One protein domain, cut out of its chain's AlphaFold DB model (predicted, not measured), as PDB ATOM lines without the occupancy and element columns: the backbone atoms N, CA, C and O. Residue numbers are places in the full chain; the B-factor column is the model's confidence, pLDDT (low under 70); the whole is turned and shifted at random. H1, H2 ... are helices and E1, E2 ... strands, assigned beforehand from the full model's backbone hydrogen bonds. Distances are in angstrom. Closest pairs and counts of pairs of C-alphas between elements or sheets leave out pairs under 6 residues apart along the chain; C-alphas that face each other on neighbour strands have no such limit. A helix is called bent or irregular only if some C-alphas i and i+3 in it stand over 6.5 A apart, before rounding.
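What this domain is: This is residues 229 to 290 of the 325 residues of the protein "AMMECR1 domain-containing protein" of Botryotinia narcissicola (UniProt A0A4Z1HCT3). A long two-stranded antiparallel hairpin, E1 and E2, runs along the domain, and H2 packs over one face of it. H1 sits at the hairpin's open end, H3 lies farther out from the hairpin, and short E3 comes back beside E1. The printed part has 62 residues, in the order E1 E2 H1 H2 H3 E3, mixed in class; it is compact, radius of gyration of the C-alphas 11.3 A, spans 33 by 19 by 19 A.

How they stand to each other: Start at the hairpin of E1, residues 236 to 243, and E2, residues 246 to 252, where N 239 and O 250 are within hydrogen-bond range at 2.8 A. Look next at H2, residues 264 to 274: its closest C-alphas to E2 are Ala 271 and Ala 250, 5.6 A. H1, residues 254 to 259, is close but not clearly touching H2, closest C-alphas Ala 257 and Thr 267, 6.2 A, about perpendicular at 80 degrees. H3, residues 281 to 286, is close but not clearly touching H2, closest C-alphas Trp 284 and Val 269, 6.6 A, about perpendicular at 89 degrees. E3, residues 288 to 290, pairs with no named strand; its closest C-alpha to E1 is Leu 290, 4.3 A from that of Phe 241. Every O i to N i+4 pair is within hydrogen-bond range in H2, 1 of 2 in H1 and 0 of 2 in H3, where 2 of 3 O i to N i+3 pairs are.

Where its parts are: Find C-alpha 236 at (415.744, 319.726, 516.118); E1 runs 22.7 A from there, E2 20.7 A and H2 15.1 A. H3 is irregular, C-alphas 282 and 285 being 7.6 A apart, and H1 only just, with 254 and 257 at 6.8 A. E3 ends at C-alpha 290, (421.914, 326.960, 503.248).

The domain as a whole: The farthest C-alphas, Asn 245 and Glu 259, are 33.2 A apart. The printed part has no cut, no link is long, and no printed residue is under 70 in pLDDT.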
ATOM      1  N   ASP A 229     420.111 315.895 506.368       97.88
ATOM      2  CA  ASP A 229     420.917 314.995 507.210       97.88
ATOM      3  C   ASP A 229     420.587 315.179 508.702       97.88
ATOM      4  O   ASP A 229     421.379 315.639 509.523       97.88
ATOM      5  N   TRP A 230     419.345 314.868 509.043       98.12
ATOM      6  CA  TRP A 230     418.802 314.873 510.400       98.12
ATOM      7  C   TRP A 230     417.641 313.879 510.470       98.12
ATOM      8  O   TRP A 230     417.222 313.351 509.442       98.12
ATOM      9  N   GLU A 231     417.110 313.596 511.653       98.00
ATOM     10  CA  GLU A 231     416.104 312.544 511.861       98.00
ATOM     11  C   GLU A 231     414.866 313.125 512.541       98.00
ATOM     12  O   GLU A 231     414.982 313.836 513.538       98.00
ATOM     13  N   ILE A 232     413.691 312.863 511.964       96.81
ATOM     14  CA  ILE A 232     412.409 313.374 512.462       96.81
ATOM     15  C   ILE A 232     412.102 312.714 513.807       96.81
ATOM     16  O   ILE A 232     412.285 311.511 513.954       96.81
ATOM     17  N   GLY A 233     411.652 313.505 514.781       92.69
ATOM     18  CA  GLY A 233     411.353 313.032 516.137       92.69
ATOM     19  C   GLY A 233     412.582 312.805 517.018       92.69
ATOM     20  O   GLY A 233     412.434 312.572 518.212       92.69
ATOM     21  N   VAL A 234     413.790 312.922 516.461       94.94
ATOM     22  CA  VAL A 234     415.051 312.847 517.216       94.94
ATOM     23  C   VAL A 234     415.737 314.208 517.249       94.94
ATOM     24  O   VAL A 234     416.152 314.683 518.307       94.94
ATOM     25  N   HIS A 235     415.851 314.851 516.088       97.19
ATOM     26  CA  HIS A 235     416.630 316.067 515.916       97.19
ATOM     27  C   HIS A 235     415.749 317.304 515.748       97.19
ATOM     28  O   HIS A 235     414.846 317.341 514.912       97.19
ATOM     29  N   GLY A 236     416.087 318.361 516.484       95.19
ATOM     30  CA  GLY A 236     415.744 319.726 516.118       95.19
ATOM     31  C   GLY A 236     416.686 320.233 515.028       95.19
ATOM     32  O   GLY A 236     417.783 319.703 514.838       95.19
ATOM     33  N   ILE A 237     416.262 321.272 514.310       97.25
ATOM     34  CA  ILE A 237     417.066 321.900 513.256       97.25
ATOM     35  C   ILE A 237     417.245 323.387 513.522       97.25
ATOM     36  O   ILE A 237     416.309 324.085 513.908       97.25
ATOM     37  N   ARG A 238     418.448 323.895 513.262       96.19
ATOM     38  CA  ARG A 238     418.762 325.321 513.174       96.19
ATOM     39  C   ARG A 238     419.305 325.596 511.782       96.19
ATOM     40  O   ARG A 238     420.375 325.118 511.422       96.19
ATOM     41  N   ILE A 239     418.564 326.371 511.003       97.06
ATOM     42  CA  ILE A 239     418.952 326.730 509.642       97.06
ATOM     43  C   ILE A 239     419.615 328.106 509.623       97.06
ATOM     44  O   ILE A 239     419.250 329.002 510.389       97.06
ATOM     45  N   SER A 240     420.554 328.300 508.705       97.25
ATOM     46  CA  SER A 240     421.054 329.620 508.331       97.25
ATOM     47  C   SER A 240     421.319 329.662 506.835       97.25
ATOM     48  O   SER A 240     421.741 328.664 506.263       97.25
ATOM     49  N   PHE A 241     421.021 330.788 506.196       96.81
ATOM     50  CA  PHE A 241     421.235 330.976 504.762       96.81
ATOM     51  C   PHE A 241     421.325 332.460 504.409       96.81
ATOM     52  O   PHE A 241     420.972 333.324 505.218       96.81
ATOM     53  N   TYR A 242     421.758 332.760 503.185       94.69
ATOM     54  CA  TYR A 242     421.773 334.115 502.644       94.69
ATOM     55  C   TYR A 242     420.748 334.280 501.524       94.69
ATOM     56  O   TYR A 242     420.634 333.462 500.613       94.69
ATOM     57  N   HIS A 243     420.020 335.393 501.557       91.94
ATOM     58  CA  HIS A 243     419.126 335.791 500.477       91.94
ATOM     59  C   HIS A 243     419.152 337.315 500.315       91.94
ATOM     60  O   HIS A 243     419.038 338.047 501.292       91.94
ATOM     61  N   LYS A 244     419.333 337.821 499.086       90.31
ATOM     62  CA  LYS A 244     419.426 339.274 498.808       90.31
ATOM     63  C   LYS A 244     420.418 340.005 499.740       90.31
ATOM     64  O   LYS A 244     420.079 341.031 500.324       90.31
ATOM     65  N   ASN A 245     421.614 339.436 499.920       89.50
ATOM     66  CA  ASN A 245     422.681 339.923 500.814       89.50
ATOM     67  C   ASN A 245     422.282 340.099 502.292       89.50
ATOM     68  O   ASN A 245     422.967 340.792 503.040       89.50
ATOM     69  N   LYS A 246     421.199 339.457 502.734       93.25
ATOM     70  CA  LYS A 246     420.799 339.396 504.141       93.25
ATOM     71  C   LYS A 246     420.929 337.967 504.643       93.25
ATOM     72  O   LYS A 246     420.599 337.023 503.920       93.25
ATOM     73  N   ARG A 247     421.419 337.822 505.873       94.88
ATOM     74  CA  ARG A 247     421.472 336.539 506.568       94.88
ATOM     75  C   ARG A 247     420.124 336.263 507.217       94.88
ATOM     76  O   ARG A 247     419.555 337.137 507.863       94.88
ATOM     77  N   PHE A 248     419.658 335.037 507.065       96.19
ATOM     78  CA  PHE A 248     418.433 334.535 507.658       96.19
ATOM     79  C   PHE A 248     418.741 333.312 508.514       96.19
ATOM     80  O   PHE A 248     419.752 332.624 508.316       96.19
ATOM     81  N   GLY A 249     417.864 333.043 509.471       95.19
ATOM     82  CA  GLY A 249     417.938 331.850 510.291       95.19
ATOM     83  C   GLY A 249     416.647 331.610 511.053       95.19
ATOM     84  O   GLY A 249     415.907 332.540 511.363       95.19
ATOM     85  N   ALA A 250     416.385 330.343 511.323       94.50
ATOM     86  CA  ALA A 250     415.268 329.890 512.134       94.50
ATOM     87  C   ALA A 250     415.622 328.549 512.764       94.50
ATOM     88  O   ALA A 250     416.587 327.889 512.373       94.50
ATOM     89  N   CYS A 251     414.816 328.146 513.733       93.62
ATOM     90  CA  CYS A 251     414.979 326.895 514.445       93.62
ATOM     91  C   CYS A 251     413.629 326.226 514.722       93.62
ATOM     92  O   CYS A 251     412.597 326.901 514.880       93.62
ATOM     93  N   TYR A 252     413.673 324.901 514.812       93.50
ATOM     94  CA  TYR A 252     412.580 324.049 515.263       93.50
ATOM     95  C   TYR A 252     413.090 322.989 516.228       93.50
ATOM     96  O   TYR A 252     414.119 322.368 515.980       93.50
ATOM     97  N   LEU A 253     412.344 322.788 517.315       91.12
ATOM     98  CA  LEU A 253     412.578 321.716 518.279       91.12
ATOM     99  C   LEU A 253     412.289 320.334 517.653       91.12
ATOM    100  O   LEU A 253     411.565 320.285 516.653       91.12
ATOM    101  N   PRO A 254     412.821 319.237 518.234       90.50
ATOM    102  CA  PRO A 254     412.635 317.877 517.712       90.50
ATOM    103  C   PRO A 254     411.175 317.484 517.445       90.50
ATOM    104  O   PRO A 254     410.884 316.829 516.444       90.50
ATOM    105  N   ASP A 255     410.257 317.941 518.297       87.00
ATOM    106  CA  ASP A 255     408.851 317.531 518.258       87.00
ATOM    107  C   ASP A 255     408.051 318.215 517.137       87.00
ATOM    108  O   ASP A 255     407.069 317.663 516.650       87.00
ATOM    109  N   VAL A 256     408.494 319.380 516.645       90.50
ATOM    110  CA  VAL A 256     407.693 320.205 515.719       90.50
ATOM    111  C   VAL A 256     407.385 319.475 514.412       90.50
ATOM    112  O   VAL A 256     406.270 319.560 513.907       90.50
ATOM    113  N   ALA A 257     408.360 318.768 513.836       94.00
ATOM    114  CA  ALA A 257     408.137 318.045 512.585       94.00
ATOM    115  C   ALA A 257     407.155 316.877 512.770       94.00
ATOM    116  O   ALA A 257     406.363 316.606 511.873       94.00
ATOM    117  N   VAL A 258     407.190 316.223 513.936       93.56
ATOM    118  CA  VAL A 258     406.287 315.120 514.281       93.56
ATOM    119  C   VAL A 258     404.867 315.641 514.474       93.56
ATOM    120  O   VAL A 258     403.946 315.139 513.841       93.56
ATOM    121  N   GLU A 259     404.697 316.680 515.293       89.00
ATOM    122  CA  GLU A 259     403.391 317.274 515.606       89.00
ATOM    123  C   GLU A 259     402.676 317.834 514.375       89.00
ATOM    124  O   GLU A 259     401.450 317.822 514.306       89.00
ATOM    125  N   GLN A 260     403.436 318.346 513.407       93.38
ATOM    126  CA  GLN A 260     402.894 318.913 512.172       93.38
ATOM    127  C   GLN A 260     402.773 317.889 511.036       93.38
ATOM    128  O   GLN A 260     402.363 318.258 509.936       93.38
ATOM    129  N   GLU A 261     403.163 316.634 511.277       96.19
ATOM    130  CA  GLU A 261     403.223 315.574 510.264       96.19
ATOM    131  C   GLU A 261     404.076 315.966 509.036       96.19
ATOM    132  O   GLU A 261     403.810 315.571 507.900       96.19
ATOM    133  N   TRP A 262     405.130 316.761 509.252       97.62
ATOM    134  CA  TRP A 262     406.006 317.253 508.188       97.62
ATOM    135  C   TRP A 262     407.137 316.277 507.871       97.62
ATOM    136  O   TRP A 262     407.854 315.797 508.749       97.62
ATOM    137  N   GLY A 263     407.389 316.076 506.575       98.06
ATOM    138  CA  GLY A 263     408.627 315.459 506.094       98.06
ATOM    139  C   GLY A 263     409.821 316.423 506.150       98.06
ATOM    140  O   GLY A 263     409.655 317.639 506.222       98.06
ATOM    141  N   LYS A 264     411.052 315.902 506.023       97.94
ATOM    142  CA  LYS A 264     412.280 316.703 506.214       97.94
ATOM    143  C   LYS A 264     412.360 317.949 505.324       97.94
ATOM    144  O   LYS A 264     412.740 319.025 505.776       97.94
ATOM    145  N   GLU A 265     412.016 317.805 504.045       97.56
ATOM    146  CA  GLU A 265     412.033 318.924 503.099       97.56
ATOM    147  C   GLU A 265     411.007 319.996 503.477       97.56
ATOM    148  O   GLU A 265     411.315 321.189 503.469       97.56
ATOM    149  N   GLU A 266     409.805 319.575 503.866       97.69
ATOM    150  CA  GLU A 266     408.762 320.490 504.307       97.69
ATOM    151  C   GLU A 266     409.173 321.243 505.571       97.69
ATOM    152  O   GLU A 266     409.021 322.464 505.617       97.69
ATOM    153  N   THR A 267     409.780 320.561 506.544       97.88
ATOM    154  CA  THR A 267     410.297 321.191 507.762       97.88
ATOM    155  C   THR A 267     411.355 322.251 507.451       97.88
ATOM    156  O   THR A 267     411.284 323.358 507.986       97.88
ATOM    157  N   VAL A 268     412.310 321.965 506.556       97.75
ATOM    158  CA  VAL A 268     413.349 322.934 506.157       97.75
ATOM    159  C   VAL A 268     412.726 324.144 505.464       97.75
ATOM    160  O   VAL A 268     413.016 325.280 505.836       97.75
ATOM    161  N   VAL A 269     411.828 323.931 504.499       97.56
ATOM    162  CA  VAL A 269     411.146 325.028 503.794       97.56
ATOM    163  C   VAL A 269     410.288 325.855 504.751       97.56
ATOM    164  O   VAL A 269     410.281 327.085 504.668       97.56
ATOM    165  N   SER A 270     409.586 325.203 505.676       98.00
ATOM    166  CA  SER A 270     408.798 325.861 506.717       98.00
ATOM    167  C   SER A 270     409.688 326.718 507.621       98.00
ATOM    168  O   SER A 270     409.396 327.893 507.845       98.00
ATOM    169  N   ALA A 271     410.856 326.204 508.025       97.06
ATOM    170  CA  ALA A 271     411.840 326.964 508.789       97.06
ATOM    171  C   ALA A 271     412.369 328.168 507.991       97.06
ATOM    172  O   ALA A 271     412.498 329.262 508.537       97.06
ATOM    173  N   MET A 272     412.619 328.019 506.686       97.31
ATOM    174  CA  MET A 272     413.026 329.139 505.828       97.31
ATOM    175  C   MET A 272     411.936 330.213 505.762       97.31
ATOM    176  O   MET A 272     412.239 331.400 505.888       97.31
ATOM    177  N   ARG A 273     410.665 329.817 505.629       96.75
ATOM    178  CA  ARG A 273     409.523 330.744 505.671       96.75
ATOM    179  C   ARG A 273     409.410 331.443 507.022       96.75
ATOM    180  O   ARG A 273     409.238 332.657 507.048       96.75
ATOM    181  N   LYS A 274     409.593 330.710 508.125       94.81
ATOM    182  CA  LYS A 274     409.659 331.259 509.488       94.81
ATOM    183  C   LYS A 274     410.796 332.272 509.641       94.81
ATOM    184  O   LYS A 274     410.620 333.277 510.317       94.81
ATOM    185  N   ALA A 275     411.927 332.054 508.969       94.44
ATOM    186  CA  ALA A 275     413.025 333.016 508.914       94.44
ATOM    187  C   ALA A 275     412.699 334.265 508.067       94.44
ATOM    188  O   ALA A 275     413.469 335.217 508.085       94.44
ATOM    189  N   GLY A 276     411.592 334.281 507.318       94.69
ATOM    190  CA  GLY A 276     411.186 335.389 506.446       94.69
ATOM    191  C   GLY A 276     411.497 335.184 504.959       94.69
ATOM    192  O   GLY A 276     411.443 336.139 504.182       94.69
ATOM    193  N   TRP A 277     411.831 333.965 504.522       95.56
ATOM    194  CA  TRP A 277     412.047 333.673 503.103       95.56
ATOM    195  C   TRP A 277     410.726 333.511 502.339       95.56
ATOM    196  O   TRP A 277     409.933 332.617 502.621       95.56
ATOM    197  N   GLY A 278     410.521 334.356 501.325       93.06
ATOM    198  CA  GLY A 278     409.334 334.357 500.456       93.06
ATOM    199  C   GLY A 278     409.553 333.750 499.064       93.06
ATOM    200  O   GLY A 278     408.855 334.122 498.124       93.06
ATOM    201  N   GLY A 279     410.565 332.896 498.882       91.88
ATOM    202  CA  GLY A 279     410.837 332.252 497.593       91.88
ATOM    203  C   GLY A 279     409.839 331.143 497.237       91.88
ATOM    204  O   GLY A 279     409.057 330.680 498.069       91.88
ATOM    205  N   LYS A 280     409.878 330.691 495.976       94.25
ATOM    206  CA  LYS A 280     409.113 329.514 495.526       94.25
ATOM    207  C   LYS A 280     409.654 328.258 496.206       94.25
ATOM    208  O   LYS A 280     410.873 328.104 496.277       94.25
ATOM    209  N   ARG A 281     408.764 327.365 496.659       93.50
ATOM    210  CA  ARG A 281     409.134 326.147 497.400       93.50
ATOM    211  C   ARG A 281     410.186 325.352 496.633       93.50
ATOM    212  O   ARG A 281     411.208 325.035 497.209       93.50
ATOM    213  N   GLU A 282     410.007 325.146 495.336       94.50
ATOM    214  CA  GLU A 282     410.864 324.313 494.480       94.50
ATOM    215  C   GLU A 282     412.310 324.832 494.387       94.50
ATOM    216  O   GLU A 282     413.228 324.083 494.072       94.50
ATOM    217  N   LYS A 283     412.530 326.117 494.699       94.31
ATOM    218  CA  LYS A 283     413.833 326.793 494.626       94.31
ATOM    219  C   LYS A 283     414.584 326.818 495.956       94.31
ATOM    220  O   LYS A 283     415.602 327.493 496.061       94.31
ATOM    221  N   TRP A 284     414.107 326.123 496.989       95.19
ATOM    222  CA  TRP A 284     414.731 326.181 498.316       95.19
ATOM    223  C   TRP A 284     416.196 325.717 498.311       95.19
ATOM    224  O   TRP A 284     417.020 326.281 499.025       95.19
ATOM    225  N   ARG A 285     416.541 324.759 497.440       94.06
ATOM    226  CA  ARG A 285     417.914 324.252 497.255       94.06
ATOM    227  C   ARG A 285     418.832 325.218 496.505       94.06
ATOM    228  O   ARG A 285     420.044 325.078 496.583       94.06
ATOM    229  N   GLU A 286     418.268 326.188 495.789       93.25
ATOM    230  CA  GLU A 286     419.027 327.222 495.075       93.25
ATOM    231  C   GLU A 286     419.459 328.368 496.008       93.25
ATOM    232  O   GLU A 286     420.194 329.268 495.601       93.25
ATOM    233  N   VAL A 287     418.978 328.377 497.256       92.44
ATOM    234  CA  VAL A 287     419.300 329.431 498.214       92.44
ATOM    235  C   VAL A 287     420.756 329.313 498.655       92.44
ATOM    236  O   VAL A 287     421.229 328.264 499.087       92.44
ATOM    237  N   SER A 288     421.469 330.431 498.539       89.81
ATOM    238  CA  SER A 288     422.902 330.490 498.797       89.81
ATOM    239  C   SER A 288     423.227 330.172 500.256       89.81
ATOM    240  O   SER A 288     422.628 330.738 501.176       89.81
ATOM    241  N   GLN A 289     424.227 329.306 500.443       92.44
ATOM    242  CA  GLN A 289     424.809 328.963 501.744       92.44
ATOM    243  C   GLN A 289     423.775 328.462 502.763       92.44
ATOM    244  O   GLN A 289     423.831 328.830 503.934       92.44
ATOM    245  N   LEU A 290     422.813 327.643 502.324       96.62
ATOM    246  CA  LEU A 290     421.914 326.960 503.248       96.62
ATOM    247  C   LEU A 290     422.688 325.919 504.067       96.62
ATOM    248  O   LEU A 290     422.992 324.833 503.583       96.62
TER     249      LEU A 290